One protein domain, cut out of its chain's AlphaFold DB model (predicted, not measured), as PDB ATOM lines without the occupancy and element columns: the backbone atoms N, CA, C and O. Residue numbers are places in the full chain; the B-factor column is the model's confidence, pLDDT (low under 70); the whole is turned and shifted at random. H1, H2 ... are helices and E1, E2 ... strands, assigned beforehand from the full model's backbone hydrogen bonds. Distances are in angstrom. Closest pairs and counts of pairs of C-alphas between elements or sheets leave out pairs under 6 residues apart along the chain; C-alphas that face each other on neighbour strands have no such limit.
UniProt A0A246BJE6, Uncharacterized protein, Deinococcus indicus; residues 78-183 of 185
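This is residues 78 to 183 of the 185 residues of an uncharacterized protein of Deinococcus indicus (UniProt A0A246BJE6). A strongly twisted sheet of six strands forms a wall, with H1 and H2 packed over one of its faces: H1 crosses the strands, while H2 runs along E5. The short H3 packs beside H2, and no named helix covers the other face. The printed part has 106 residues, with three named helices followed by six named strands; the sheet's order is E1, E2, E3, E4, E5, E6, all antiparallel. The class is mixed, helices and strands, and the whole is compact and rounded, with a radius of gyration of the C-alphas of 12.2 A and spans of 33 by 28 by 26 A.

In the sheet, E1 is residues 118 to 121, E2 residues 127 to 132 and E3 residues 138 to 142. E4 is residues 155 to 160, 16.4 A long from first to last C-alpha. E5, residues 167 to 174, is the longest strand at 18.5 A. E6, residues 177 to 182, ends with C-alpha 182 at (20.066, -35.569, 43.564). H1, residues 78 to 91, is 19.8 A long and begins with C-alpha 78 at (39.464, -50.120, 40.297). H2 is residues 93 to 102, 14.3 A long, and H3 is residues 108 to 112.

The six strands form a meander, each the antiparallel neighbour of the one before, and each successive pair is a hairpin. E1 and E6 are the edge strands. N 120 and O 128 join E1 and E2 within hydrogen-bond range at 2.8 A; N 131 and O 139 do so for E2 and E3 at 2.9 A, N 140 and O 158 for E3 and E4 at 2.9 A, N 157 and O 171 for E4 and E5 at 2.9 A, and N 172 and O 180 for E5 and E6 at 2.9 A. H1 and H2 are on the same face of the sheet, in two layers, helices on one face of a sheet. H1 has a height over the sheet of 8.6 A and runs across the strands, at 88 degrees to E3 on the local plane. Its closest C-alphas to E4 are those of Ala 88 and Val 157, 7.1 A apart. H2, at a height of 10.1 A, lies over E5 and runs along it, at 19 degrees on the local plane; the closest C-alphas are those of Val 99 and Phe 169, 6.8 A apart. H1 and H2 are close but not clearly touching, with the C-alphas of Tyr 89 and Cys 96 closest at 6.0 A. H2 and H3 touch, the C-alphas of Asp 97 and Trp 108 being closest at 5.0 A. H3 is not on the sheet. In H1, H2 and H3 every O i to N i+4 pair is within hydrogen-bond range.

The two C-alphas farthest apart, those of Gln 106 and Gly 125, are 34.8 A from each other. The printed part has no cut. The link from E3 to E4, residues 143 to 154, is long. The mean pLDDT of the printed part is 91.3, and residues 163 to 164 are under 70.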
ATOM      1  N   GLN A  78      40.504 -49.393  39.557       89.62
ATOM      2  CA  GLN A  78      39.464 -50.120  40.297       89.62
ATOM      3  C   GLN A  78      39.582 -49.891  41.803       89.62
ATOM      4  O   GLN A  78      38.576 -49.720  42.483       89.62
ATOM      5  N   VAL A  79      40.810 -49.859  42.324       87.25
ATOM      6  CA  VAL A  79      41.072 -49.568  43.743       87.25
ATOM      7  C   VAL A  79      40.569 -48.169  44.092       87.25
ATOM      8  O   VAL A  79      39.882 -47.990  45.096       87.25
ATOM      9  N   GLN A  80      40.869 -47.190  43.237       89.75
ATOM     10  CA  GLN A  80      40.403 -45.817  43.391       89.75
ATOM     11  C   GLN A  80      38.875 -45.736  43.312       89.75
ATOM     12  O   GLN A  80      38.261 -45.132  44.185       89.75
ATOM     13  N   ALA A  81      38.253 -46.385  42.322       93.19
ATOM     14  CA  ALA A  81      36.800 -46.419  42.191       93.19
ATOM     15  C   ALA A  81      36.124 -46.966  43.457       93.19
ATOM     16  O   ALA A  81      35.236 -46.324  44.009       93.19
ATOM     17  N   GLN A  82      36.602 -48.096  43.982       91.69
ATOM     18  CA  GLN A  82      36.079 -48.683  45.219       91.69
ATOM     19  C   GLN A  82      36.215 -47.737  46.421       91.69
ATOM     20  O   GLN A  82      35.289 -47.630  47.225       91.69
ATOM     21  N   ALA A  83      37.335 -47.018  46.539       91.56
ATOM     22  CA  ALA A  83      37.529 -46.048  47.611       91.56
ATOM     23  C   ALA A  83      36.555 -44.860  47.506       91.56
ATOM     24  O   ALA A  83      35.992 -44.441  48.519       91.56
ATOM     25  N   LEU A  84      36.308 -44.361  46.290       95.50
ATOM     26  CA  LEU A  84      35.340 -43.291  46.026       95.50
ATOM     27  C   LEU A  84      33.907 -43.734  46.342       95.50
ATOM     28  O   LEU A  84      33.175 -43.001  46.997       95.50
ATOM     29  N   LEU A  85      33.521 -44.951  45.956       96.25
ATOM     30  CA  LEU A  85      32.200 -45.514  46.262       96.25
ATOM     31  C   LEU A  85      31.991 -45.721  47.768       96.25
ATOM     32  O   LEU A  85      30.888 -45.519  48.275       96.25
ATOM     33  N   ALA A  86      33.043 -46.093  48.501       94.31
ATOM     34  CA  ALA A  86      32.994 -46.197  49.956       94.31
ATOM     35  C   ALA A  86      32.889 -44.819  50.636       94.31
ATOM     36  O   ALA A  86      32.230 -44.690  51.667       94.31
ATOM     37  N   GLU A  87      33.535 -43.788  50.087       95.69
ATOM     38  CA  GLU A  87      33.397 -42.406  50.567       95.69
ATOM     39  C   GLU A  87      32.010 -41.832  50.245       95.69
ATOM     40  O   GLU A  87      31.387 -41.229  51.113       95.69
ATOM     41  N   ALA A  88      31.474 -42.098  49.053       95.88
ATOM     42  CA  ALA A  88      30.102 -41.759  48.676       95.88
ATOM     43  C   ALA A  88      29.084 -42.329  49.676       95.88
ATOM     44  O   ALA A  88      28.242 -41.598  50.199       95.88
ATOM     45  N   TYR A  89      29.231 -43.616  50.014       96.44
ATOM     46  CA  TYR A  89      28.386 -44.268  51.009       96.44
ATOM     47  C   TYR A  89      28.539 -43.651  52.400       96.44
ATOM     48  O   TYR A  89      27.550 -43.471  53.099       96.44
ATOM     49  N   ARG A  90      29.759 -43.274  52.811       95.50
ATOM     50  CA  ARG A  90      29.975 -42.558  54.080       95.50
ATOM     51  C   ARG A  90      29.324 -41.176  54.094       95.50
ATOM     52  O   ARG A  90      28.823 -40.769  55.139       95.50
ATOM     53  N   ALA A  91      29.326 -40.472  52.964       95.06
ATOM     54  CA  ALA A  91      28.748 -39.140  52.839       95.06
ATOM     55  C   ALA A  91      27.210 -39.156  52.865       95.06
ATOM     56  O   ALA A  91      26.604 -38.266  53.460       95.06
ATOM     57  N   SER A  92      26.571 -40.153  52.240       95.75
ATOM     58  CA  SER A  92      25.111 -40.299  52.255       95.75
ATOM     59  C   SER A  92      24.667 -41.764  52.104       95.75
ATOM     60  O   SER A  92      24.338 -42.198  50.994       95.75
ATOM     61  N   PRO A  93      24.619 -42.543  53.205       96.12
ATOM     62  CA  PRO A  93      24.231 -43.953  53.151       96.12
ATOM     63  C   PRO A  93      22.809 -44.154  52.614       96.12
ATOM     64  O   PRO A  93      22.575 -44.989  51.746       96.12
ATOM     65  N   GLU A  94      21.859 -43.345  53.094       95.69
ATOM     66  CA  GLU A  94      20.436 -43.482  52.759       95.69
ATOM     67  C   GLU A  94      20.166 -43.245  51.270       95.69
ATOM     68  O   GLU A  94      19.413 -44.004  50.655       95.69
ATOM     69  N   ALA A  95      20.808 -42.233  50.676       95.50
ATOM     70  CA  ALA A  95      20.651 -41.933  49.259       95.50
ATOM     71  C   ALA A  95      21.308 -43.007  48.379       95.50
ATOM     72  O   ALA A  95      20.707 -43.435  47.394       95.50
ATOM     73  N   CYS A  96      22.489 -43.500  48.775       96.56
ATOM     74  CA  CYS A  96      23.178 -44.603  48.100       96.56
ATOM     75  C   CYS A  96      22.338 -45.892  48.102       96.56
ATOM     76  O   CYS A  96      22.158 -46.529  47.066       96.56
ATOM     77  N   ASP A  97      21.754 -46.256  49.241       96.69
ATOM     78  CA  ASP A  97      20.875 -47.424  49.324       96.69
ATOM     79  C   ASP A  97      19.554 -47.222  48.568       96.69
ATOM     80  O   ASP A  97      18.981 -48.176  48.036       96.69
ATOM     81  N   ALA A  98      19.038 -45.991  48.515       95.19
ATOM     82  CA  ALA A  98      17.843 -45.673  47.742       95.19
ATOM     83  C   ALA A  98      18.078 -45.850  46.235       95.19
ATOM     84  O   ALA A  98      17.255 -46.498  45.580       95.19
ATOM     85  N   VAL A  99      19.196 -45.345  45.699       95.31
ATOM     86  CA  VAL A  99      19.551 -45.598  44.296       95.31
ATOM     87  C   VAL A  99      19.818 -47.082  44.067       95.31
ATOM     88  O   VAL A  99      19.242 -47.636  43.142       95.31
ATOM     89  N   ALA A 100      20.548 -47.775  44.946       95.38
ATOM     90  CA  ALA A 100      20.788 -49.214  44.807       95.38
ATOM     91  C   ALA A 100      19.497 -50.026  44.645       95.38
ATOM     92  O   ALA A 100      19.369 -50.809  43.703       95.38
ATOM     93  N   ARG A 101      18.497 -49.763  45.493       95.50
ATOM     94  CA  ARG A 101      17.178 -50.401  45.391       95.50
ATOM     95  C   ARG A 101      16.445 -50.059  44.098       95.50
ATOM     96  O   ARG A 101      15.773 -50.926  43.543       95.50
ATOM     97  N   ARG A 102      16.564 -48.823  43.608       93.00
ATOM     98  CA  ARG A 102      15.987 -48.417  42.317       93.00
ATOM     99  C   ARG A 102      16.641 -49.157  41.149       93.00
ATOM    100  O   ARG A 102      15.938 -49.559  40.229       93.00
ATOM    101  N   GLU A 103      17.949 -49.384  41.225       93.50
ATOM    102  CA  GLU A 103      18.709 -50.150  40.232       93.50
ATOM    103  C   GLU A 103      18.514 -51.678  40.365       93.50
ATOM    104  O   GLU A 103      19.049 -52.450  39.570       93.50
ATOM    105  N   GLY A 104      17.712 -52.132  41.337       93.94
ATOM    106  CA  GLY A 104      17.363 -53.540  41.543       93.94
ATOM    107  C   GLY A 104      18.322 -54.325  42.442       93.94
ATOM    108  O   GLY A 104      18.164 -55.540  42.557       93.94
ATOM    109  N   ALA A 105      19.280 -53.658  43.086       95.00
ATOM    110  CA  ALA A 105      20.174 -54.243  44.081       95.00
ATOM    111  C   ALA A 105      19.569 -54.182  45.496       95.00
ATOM    112  O   ALA A 105      18.651 -53.405  45.772       95.00
ATOM    113  N   GLN A 106      20.086 -54.994  46.420       95.31
ATOM    114  CA  GLN A 106      19.625 -54.987  47.814       95.31
ATOM    115  C   GLN A 106      20.027 -53.698  48.551       95.31
ATOM    116  O   GLN A 106      19.220 -53.102  49.272       95.31
ATOM    117  N   ASP A 107      21.282 -53.300  48.382       95.62
ATOM    118  CA  ASP A 107      21.932 -52.176  49.048       95.62
ATOM    119  C   ASP A 107      23.111 -51.677  48.199       95.62
ATOM    120  O   ASP A 107      23.428 -52.235  47.142       95.62
ATOM    121  N   TRP A 108      23.752 -50.590  48.632       95.75
ATOM    122  CA  TRP A 108      24.870 -49.996  47.896       95.75
ATOM    123  C   TRP A 108      26.049 -50.953  47.692       95.75
ATOM    124  O   TRP A 108      26.718 -50.913  46.654       95.75
ATOM    125  N   ALA A 109      26.311 -51.820  48.671       93.62
ATOM    126  CA  ALA A 109      27.392 -52.788  48.573       93.62
ATOM    127  C   ALA A 109      27.089 -53.818  47.480       93.62
ATOM    128  O   ALA A 109      27.972 -54.101  46.678       93.62
ATOM    129  N   ASP A 110      25.853 -54.313  47.408       93.06
ATOM    130  CA  ASP A 110      25.387 -55.215  46.352       93.06
ATOM    131  C   ASP A 110      25.446 -54.561  44.960       93.06
ATOM    132  O   ASP A 110      25.991 -55.155  44.031       93.06
ATOM    133  N   LEU A 111      25.000 -53.302  44.821       95.25
ATOM    134  CA  LEU A 111      25.041 -52.585  43.535       95.25
ATOM    135  C   LEU A 111      26.474 -52.417  43.006       95.25
ATOM    136  O   LEU A 111      26.727 -52.545  41.810       95.25
ATOM    137  N   THR A 112      27.404 -52.071  43.894       94.62
ATOM    138  CA  THR A 112      28.781 -51.726  43.515       94.62
ATOM    139  C   THR A 112      29.723 -52.925  43.479       94.62
ATOM    140  O   THR A 112      30.849 -52.826  42.974       94.62
ATOM    141  N   HIS A 113      29.288 -54.075  43.997       88.44
ATOM    142  CA  HIS A 113      30.113 -55.265  44.069       88.44
ATOM    143  C   HIS A 113      30.490 -55.776  42.677       88.44
ATOM    144  O   HIS A 113      29.646 -56.128  41.858       88.44
ATOM    145  N   GLY A 114      31.795 -55.886  42.424       84.62
ATOM    146  CA  GLY A 114      32.311 -56.497  41.199       84.62
ATOM    147  C   GLY A 114      32.184 -55.636  39.941       84.62
ATOM    148  O   GLY A 114      32.525 -56.135  38.869       84.62
ATOM    149  N   LEU A 115      31.756 -54.372  40.054       92.56
ATOM    150  CA  LEU A 115      31.777 -53.434  38.932       92.56
ATOM    151  C   LEU A 115      33.207 -53.239  38.412       92.56
ATOM    152  O   LEU A 115      34.148 -53.045  39.185       92.56
ATOM    153  N   GLU A 116      33.356 -53.278  37.089       92.00
ATOM    154  CA  GLU A 116      34.626 -53.038  36.405       92.00
ATOM    155  C   GLU A 116      34.593 -51.660  35.739       92.00
ATOM    156  O   GLU A 116      33.997 -51.469  34.682       92.00
ATOM    157  N   PHE A 117      35.252 -50.688  36.366       93.25
ATOM    158  CA  PHE A 117      35.373 -49.326  35.858       93.25
ATOM    159  C   PHE A 117      36.438 -49.187  34.765       93.25
ATOM    160  O   PHE A 117      37.588 -49.597  34.942       93.25
ATOM    161  N   ALA A 118      36.090 -48.535  33.663       91.25
ATOM    162  CA  ALA A 118      37.021 -48.167  32.605       91.25
ATOM    163  C   ALA A 118      37.097 -46.639  32.460       91.25
ATOM    164  O   ALA A 118      36.084 -45.960  32.630       91.25
ATOM    165  N   PRO A 119      38.276 -46.071  32.154       90.31
ATOM    166  CA  PRO A 119      38.381 -44.652  31.852       90.31
ATOM    167  C   PRO A 119      37.677 -44.335  30.529       90.31
ATOM    168  O   PRO A 119      37.887 -45.022  29.527       90.31
ATOM    169  N   GLN A 120      36.883 -43.272  30.522       90.12
ATOM    170  CA  GLN A 120      36.132 -42.805  29.366       90.12
ATOM    171  C   GLN A 120      36.165 -41.272  29.291       90.12
ATOM    172  O   GLN A 120      36.075 -40.587  30.310       90.12
ATOM    173  N   ASP A 121      36.302 -40.743  28.074       85.56
ATOM    174  CA  ASP A 121      36.072 -39.326  27.779       85.56
ATOM    175  C   ASP A 121      34.561 -39.091  27.721       85.56
ATOM    176  O   ASP A 121      33.860 -39.702  26.907       85.56
ATOM    177  N   THR A 122      34.056 -38.246  28.617       78.69
ATOM    178  CA  THR A 122      32.630 -37.923  28.709       78.69
ATOM    179  C   THR A 122      32.240 -36.730  27.836       78.69
ATOM    180  O   THR A 122      31.112 -36.256  27.898       78.69
ATOM    181  N   GLY A 123      33.158 -36.215  27.015       77.25
ATOM    182  CA  GLY A 123      32.972 -34.982  26.264       77.25
ATOM    183  C   GLY A 123      33.148 -33.738  27.139       77.25
ATOM    184  O   GLY A 123      33.319 -33.807  28.357       77.25
ATOM    185  N   GLY A 124      33.180 -32.563  26.503       77.00
ATOM    186  CA  GLY A 124      33.346 -31.283  27.210       77.00
ATOM    187  C   GLY A 124      34.701 -31.101  27.909       77.00
ATOM    188  O   GLY A 124      34.859 -30.156  28.675       77.00
ATOM    189  N   GLY A 125      35.673 -31.979  27.639       81.25
ATOM    190  CA  GLY A 125      36.968 -31.986  28.318       81.25
ATOM    191  C   GLY A 125      36.931 -32.634  29.700       81.25
ATOM    192  O   GLY A 125      37.808 -32.336  30.499       81.25
ATOM    193  N   CYS A 126      35.940 -33.483  29.986       86.62
ATOM    194  CA  CYS A 126      35.810 -34.214  31.243       86.62
ATOM    195  C   CYS A 126      36.156 -35.700  31.053       86.62
ATOM    196  O   CYS A 126      35.793 -36.311  30.045       86.62
ATOM    197  N   ALA A 127      36.865 -36.281  32.021       90.56
ATOM    198  CA  ALA A 127      37.168 -37.706  32.071       90.56
ATOM    199  C   ALA A 127      36.448 -38.365  33.255       90.56
ATOM    200  O   ALA A 127      36.387 -37.810  34.355       90.56
ATOM    201  N   ALA A 128      35.951 -39.584  33.054       92.38
ATOM    202  CA  ALA A 128      35.295 -40.365  34.097       92.38
ATOM    203  C   ALA A 128      35.768 -41.820  34.105       92.38
ATOM    204  O   ALA A 128      36.197 -42.369  33.092       92.38
ATOM    205  N   LEU A 129      35.663 -42.458  35.266       93.75
ATOM    206  CA  LEU A 129      35.630 -43.908  35.388       93.75
ATOM    207  C   LEU A 129      34.175 -44.352  35.246       93.75
ATOM    208  O   LEU A 129      33.338 -43.934  36.040       93.75
ATOM    209  N   VAL A 130      33.880 -45.200  34.266       94.12
ATOM    210  CA  VAL A 130      32.516 -45.649  33.964       94.12
ATOM    211  C   VAL A 130      32.426 -47.162  34.093       94.12
ATOM    212  O   VAL A 130      33.293 -47.879  33.592       94.12
ATOM    213  N   ALA A 131      31.379 -47.648  34.756       95.00
ATOM    214  CA  ALA A 131      31.029 -49.062  34.814       95.00
ATOM    215  C   ALA A 131      29.558 -49.260  34.407       95.00
ATOM    216  O   ALA A 131      28.692 -48.532  34.901       95.00
ATOM    217  N   PRO A 132      29.246 -50.232  33.530       94.38
ATOM    218  CA  PRO A 132      27.864 -50.580  33.230       94.38
ATOM    219  C   PRO A 132      27.211 -51.259  34.439       94.38
ATOM    220  O   PRO A 132      27.822 -52.103  35.097       94.38
ATOM    221  N   LEU A 133      25.956 -50.914  34.701       93.31
ATOM    222  CA  LEU A 133      25.110 -51.564  35.692       93.31
ATOM    223  C   LEU A 133      24.322 -52.722  35.048       93.31
ATOM    224  O   LEU A 133      24.042 -52.696  33.846       93.31
ATOM    225  N   PRO A 134      23.922 -53.750  35.824       85.88
ATOM    226  CA  PRO A 134      23.232 -54.930  35.286       85.88
ATOM    227  C   PRO A 134      21.902 -54.643  34.575       85.88
ATOM    228  O   PRO A 134      21.459 -55.438  33.748       85.88
ATOM    229  N   ASN A 135      21.253 -53.527  34.901       85.81
ATOM    230  CA  ASN A 135      19.965 -53.108  34.352       85.81
ATOM    231  C   ASN A 135      20.079 -52.239  33.084       85.81
ATOM    232  O   ASN A 135      19.060 -51.774  32.582       85.81
ATOM    233  N   GLY A 136      21.290 -52.049  32.552       87.56
ATOM    234  CA  GLY A 136      21.538 -51.277  31.332       87.56
ATOM    235  C   GLY A 136      21.922 -49.818  31.571       87.56
ATOM    236  O   GLY A 136      22.365 -49.175  30.628       87.56
ATOM    237  N   HIS A 137      21.822 -49.329  32.809       94.25
ATOM    238  CA  HIS A 137      22.317 -48.010  33.201       94.25
ATOM    239  C   HIS A 137      23.845 -48.007  33.349       94.25
ATOM    240  O   HIS A 137      24.507 -49.043  33.262       94.25
ATOM    241  N   ALA A 138      24.428 -46.840  33.602       94.69
ATOM    242  CA  ALA A 138      25.854 -46.673  33.844       94.69
ATOM    243  C   ALA A 138      26.116 -45.888  35.128       94.69
ATOM    244  O   ALA A 138      25.449 -44.897  35.424       94.69
ATOM    245  N   MET A 139      27.139 -46.318  35.864       95.50
ATOM    246  CA  MET A 139      27.701 -45.592  36.994       95.50
ATOM    247  C   MET A 139      28.971 -44.865  36.557       95.50
ATOM    248  O   MET A 139      29.857 -45.477  35.958       95.50
ATOM    249  N   SER A 140      29.074 -43.583  36.898       94.81
ATOM    250  CA  SER A 140      30.201 -42.721  36.530       94.81
ATOM    251  C   SER A 140      30.850 -42.095  37.761       94.81
ATOM    252  O   SER A 140      30.157 -41.603  38.651       94.81
ATOM    253  N   LEU A 141      32.184 -42.075  37.791       95.25
ATOM    254  CA  LEU A 141      32.998 -41.417  38.814       95.25
ATOM    255  C   LEU A 141      33.911 -40.385  38.154       95.25
ATOM    256  O   LEU A 141      34.739 -40.735  37.311       95.25
ATOM    257  N   THR A 142      33.797 -39.120  38.542       93.00
ATOM    258  CA  THR A 142      34.615 -38.026  37.989       93.00
ATOM    259  C   THR A 142      34.930 -36.983  39.062       93.00
ATOM    260  O   THR A 142      34.433 -37.074  40.175       93.00
ATOM    261  N   ASN A 143      35.776 -36.003  38.768       90.56
ATOM    262  CA  ASN A 143      35.900 -34.748  39.522       90.56
ATOM    263  C   ASN A 143      35.347 -33.541  38.724       90.56
ATOM    264  O   ASN A 143      35.463 -32.398  39.168       90.56
ATOM    265  N   GLY A 144      34.759 -33.787  37.545       85.19
ATOM    266  CA  GLY A 144      34.249 -32.759  36.636       85.19
ATOM    267  C   GLY A 144      35.322 -32.061  35.790       85.19
ATOM    268  O   GLY A 144      35.060 -30.983  35.263       85.19
ATOM    269  N   ASP A 145      36.522 -32.634  35.681       86.06
ATOM    270  CA  ASP A 145      37.654 -32.106  34.911       86.06
ATOM    271  C   ASP A 145      38.211 -33.189  33.960       86.06
ATOM    272  O   ASP A 145      37.828 -34.357  33.971       86.06
ATOM    273  N   SER A 146      39.161 -32.792  33.126       85.25
ATOM    274  CA  SER A 146      39.928 -33.589  32.164       85.25
ATOM    275  C   SER A 146      40.749 -34.726  32.769       85.25
ATOM    276  O   SER A 146      41.287 -35.560  32.039       85.25
ATOM    277  N   ARG A 147      40.872 -34.768  34.097       86.44
ATOM    278  CA  ARG A 147      41.621 -35.788  34.832       86.44
ATOM    279  C   ARG A 147      40.669 -36.644  35.641       86.44
ATOM    280  O   ARG A 147      39.718 -36.138  36.218       86.44
ATOM    281  N   LEU A 148      40.989 -37.928  35.753       87.25
ATOM    282  CA  LEU A 148      40.264 -38.836  36.636       87.25
ATOM    283  C   LEU A 148      40.341 -38.361  38.101       87.25
ATOM    284  O   LEU A 148      41.284 -37.657  38.475       87.25
ATOM    285  N   PRO A 149      39.374 -38.745  38.951       86.19
ATOM    286  CA  PRO A 149      39.396 -38.391  40.363       86.19
ATOM    287  C   PRO A 149      40.586 -39.060  41.071       86.19
ATOM    288  O   PRO A 149      40.644 -40.281  41.208       86.19
ATOM    289  N   GLU A 150      41.535 -38.245  41.537       85.88
ATOM    290  CA  GLU A 150      42.764 -38.683  42.227       85.88
ATOM    291  C   GLU A 150      42.668 -38.570  43.759       85.88
ATOM    292  O   GLU A 150      43.566 -39.006  44.478       85.88
ATOM    293  N   THR A 151      41.601 -37.958  44.283       89.00
ATOM    294  CA  THR A 151      41.446 -37.688  45.718       89.00
ATOM    295  C   THR A 151      40.080 -38.133  46.220       89.00
ATOM    296  O   THR A 151      39.117 -38.166  45.464       89.00
ATOM    297  N   LEU A 152      39.988 -38.414  47.521       92.12
ATOM    298  CA  LEU A 152      38.712 -38.658  48.206       92.12
ATOM    299  C   LEU A 152      38.035 -37.356  48.676       92.12
ATOM    300  O   LEU A 152      37.041 -37.405  49.389       92.12
ATOM    301  N   GLN A 153      38.597 -36.189  48.343       92.62
ATOM    302  CA  GLN A 153      38.085 -34.892  48.799       92.62
ATOM    303  C   GLN A 153      37.306 -34.141  47.722       92.62
ATOM    304  O   GLN A 153      36.493 -33.291  48.071       92.62
ATOM    305  N   ASP A 154      37.562 -34.418  46.447       93.62
ATOM    306  CA  ASP A 154      36.853 -33.806  45.323       93.62
ATOM    307  C   ASP A 154      36.499 -34.889  44.305       93.62
ATOM    308  O   ASP A 154      37.366 -35.370  43.567       93.62
ATOM    309  N   PHE A 155      35.244 -35.335  44.346       95.31
ATOM    310  CA  PHE A 155      34.723 -36.362  43.459       95.31
ATOM    311  C   PHE A 155      33.199 -36.328  43.360       95.31
ATOM    312  O   PHE A 155      32.480 -35.881  44.251       95.31
ATOM    313  N   TYR A 156      32.724 -36.891  42.269       94.25
ATOM    314  CA  TYR A 156      31.342 -37.040  41.880       94.25
ATOM    315  C   TYR A 156      31.058 -38.525  41.652       94.25
ATOM    316  O   TYR A 156      31.893 -39.232  41.077       94.25
ATOM    317  N   VAL A 157      29.877 -38.979  42.069       96.00
ATOM    318  CA  VAL A 157      29.324 -40.296  41.729       96.00
ATOM    319  C   VAL A 157      27.940 -40.089  41.144       96.00
ATOM    320  O   VAL A 157      27.102 -39.468  41.790       96.00
ATOM    321  N   GLY A 158      27.696 -40.629  39.953       94.69
ATOM    322  CA  GLY A 158      26.408 -40.519  39.274       94.69
ATOM    323  C   GLY A 158      25.945 -41.834  38.670       94.69
ATOM    324  O   GLY A 158      26.759 -42.703  38.350       94.69
ATOM    325  N   VAL A 159      24.629 -41.965  38.515       94.88
ATOM    326  CA  VAL A 159      23.965 -43.040  37.775       94.88
ATOM    327  C   VAL A 159      23.086 -42.412  36.700       94.88
ATOM    328  O   VAL A 159      22.303 -41.508  36.994       94.88
ATOM    329  N   ALA A 160      23.209 -42.898  35.471       92.50
ATOM    330  CA  ALA A 160      22.473 -42.410  34.309       92.50
ATOM    331  C   ALA A 160      22.041 -43.571  33.406       92.50
ATOM    332  O   ALA A 160      22.645 -44.644  33.448       92.50
ATOM    333  N   ASP A 161      21.027 -43.339  32.573       86.88
ATOM    334  CA  ASP A 161      20.488 -44.356  31.657       86.88
ATOM    335  C   ASP A 161      21.541 -44.840  30.649       86.88
ATOM    336  O   ASP A 161      21.617 -46.022  30.329       86.88
ATOM    337  N   GLU A 162      22.400 -43.928  30.197       81.00
ATOM    338  CA  GLU A 162      23.572 -44.201  29.369       81.00
ATOM    339  C   GLU A 162      24.760 -43.383  29.903       81.00
ATOM    340  O   GLU A 162      24.557 -42.362  30.570       81.00
ATOM    341  N   PRO A 163      26.017 -43.773  29.614       68.88
ATOM    342  CA  PRO A 163      27.156 -42.917  29.919       68.88
ATOM    343  C   PRO A 163      26.932 -41.518  29.326       68.88
ATOM    344  O   PRO A 163      26.651 -41.413  28.134       68.88
ATOM    345  N   ILE A 164      27.126 -40.458  30.124       68.44
ATOM    346  CA  ILE A 164      27.021 -39.046  29.685       68.44
ATOM    347  C   ILE A 164      25.560 -38.560  29.501       68.44
ATOM    348  O   ILE A 164      25.329 -37.422  29.093       68.44
ATOM    349  N   ALA A 165      24.554 -39.387  29.805       80.94
ATOM    350  CA  ALA A 165      23.152 -38.962  29.828       80.94
ATOM    351  C   ALA A 165      22.792 -38.201  31.119       80.94
ATOM    352  O   ALA A 165      23.585 -38.134  32.055       80.94
ATOM    353  N   GLU A 166      21.579 -37.639  31.157       83.00
ATOM    354  CA  GLU A 166      21.028 -37.000  32.359       83.00
ATOM    355  C   GLU A 166      20.990 -37.993  33.524       83.00
ATOM    356  O   GLU A 166      20.528 -39.131  33.389       83.00
ATOM    357  N   GLU A 167      21.498 -37.562  34.674       86.31
ATOM    358  CA  GLU A 167      21.674 -38.447  35.807       86.31
ATOM    359  C   GLU A 167      20.388 -38.593  36.611       86.31
ATOM    360  O   GLU A 167      19.786 -37.640  37.109       86.31
ATOM    361  N   THR A 168      19.986 -39.842  36.805       90.31
ATOM    362  CA  THR A 168      18.847 -40.192  37.651       90.31
ATOM    363  C   THR A 168      19.228 -40.145  39.130       90.31
ATOM    364  O   THR A 168      18.356 -40.114  40.002       90.31
ATOM    365  N   PHE A 169      20.523 -40.182  39.437       94.19
ATOM    366  CA  PHE A 169      21.087 -39.966  40.762       94.19
ATOM    367  C   PHE A 169      22.479 -39.368  40.634       94.19
ATOM    368  O   PHE A 169      23.264 -39.833  39.808       94.19
ATOM    369  N   TYR A 170      22.815 -38.423  41.505       94.62
ATOM    370  CA  TYR A 170      24.199 -38.028  41.694       94.62
ATOM    371  C   TYR A 170      24.486 -37.496  43.089       94.62
ATOM    372  O   TYR A 170      23.616 -36.954  43.767       94.62
ATOM    373  N   LEU A 171      25.750 -37.594  43.485       95.88
ATOM    374  CA  LEU A 171      26.309 -36.876  44.617       95.88
ATOM    375  C   LEU A 171      27.646 -36.254  44.238       95.88
ATOM    376  O   LEU A 171      28.419 -36.835  43.475       95.88
ATOM    377  N   PHE A 172      27.925 -35.089  44.811       95.25
ATOM    378  CA  PHE A 172      29.197 -34.395  44.656       95.25
ATOM    379  C   PHE A 172      29.791 -34.117  46.034       95.25
ATOM    380  O   PHE A 172      29.181 -33.432  46.853       95.25
ATOM    381  N   VAL A 173      30.990 -34.636  46.285       95.88
ATOM    382  CA  VAL A 173      31.820 -34.298  47.438       95.88
ATOM    383  C   VAL A 173      32.900 -33.309  47.010       95.88
ATOM    384  O   VAL A 173      33.677 -33.606  46.109       95.88
ATOM    385  N   ARG A 174      32.985 -32.155  47.681       93.94
ATOM    386  CA  ARG A 174      34.033 -31.139  47.492       93.94
ATOM    387  C   ARG A 174      34.638 -30.747  48.833       93.94
ATOM    388  O   ARG A 174      33.925 -30.515  49.806       93.94
ATOM    389  N   GLY A 175      35.967 -30.683  48.907       92.50
ATOM    390  CA  GLY A 175      36.678 -30.456  50.169       92.50
ATOM    391  C   GLY A 175      36.360 -31.497  51.255       92.50
ATOM    392  O   GLY A 175      36.427 -31.177  52.440       92.50
ATOM    393  N   GLY A 176      35.976 -32.718  50.866       91.12
ATOM    394  CA  GLY A 176      35.561 -33.787  51.782       91.12
ATOM    395  C   GLY A 176      34.149 -33.628  52.356       91.12
ATOM    396  O   GLY A 176      33.803 -34.325  53.306       91.12
ATOM    397  N   GLN A 177      33.334 -32.719  51.815       93.38
ATOM    398  CA  GLN A 177      31.943 -32.521  52.223       93.38
ATOM    399  C   GLN A 177      30.996 -32.740  51.049       93.38
ATOM    400  O   GLN A 177      31.283 -32.308  49.938       93.38
ATOM    401  N   LEU A 178      29.853 -33.377  51.304       95.06
ATOM    402  CA  LEU A 178      28.767 -33.468  50.332       95.06
ATOM    403  C   LEU A 178      28.229 -32.059  50.041       95.06
ATOM    404  O   LEU A 178      27.692 -31.408  50.936       95.06
ATOM    405  N   THR A 179      28.380 -31.588  48.805       95.62
ATOM    406  CA  THR A 179      27.918 -30.263  48.365       95.62
ATOM    407  C   THR A 179      26.672 -30.326  47.501       95.62
ATOM    408  O   THR A 179      25.894 -29.376  47.498       95.62
ATOM    409  N   GLU A 180      26.470 -31.428  46.781       94.69
ATOM    410  CA  GLU A 180      25.304 -31.627  45.924       94.69
ATOM    411  C   GLU A 180      24.806 -33.068  46.026       94.69
ATOM    412  O   GLU A 180      25.604 -33.997  46.158       94.69
ATOM    413  N   LEU A 181      23.486 -33.241  45.968       95.06
ATOM    414  CA  LEU A 181      22.816 -34.534  46.002       95.06
ATOM    415  C   LEU A 181      21.515 -34.449  45.201       95.06
ATOM    416  O   LEU A 181      20.703 -33.550  45.431       95.06
ATOM    417  N   PHE A 182      21.302 -35.410  44.311       93.31
ATOM    418  CA  PHE A 182      20.066 -35.569  43.564       93.31
ATOM    419  C   PHE A 182      19.668 -37.052  43.457       93.31
ATOM    420  O   PHE A 182      20.527 -37.888  43.179       93.31
ATOM    421  N   PRO A 183      18.376 -37.388  43.617       86.31
ATOM    422  CA  PRO A 183      17.358 -36.533  44.223       86.31
ATOM    423  C   PRO A 183      17.755 -36.172  45.664       86.31
ATOM    424  O   PRO A 183      18.385 -36.968  46.359       86.31
TER     425      PRO A 183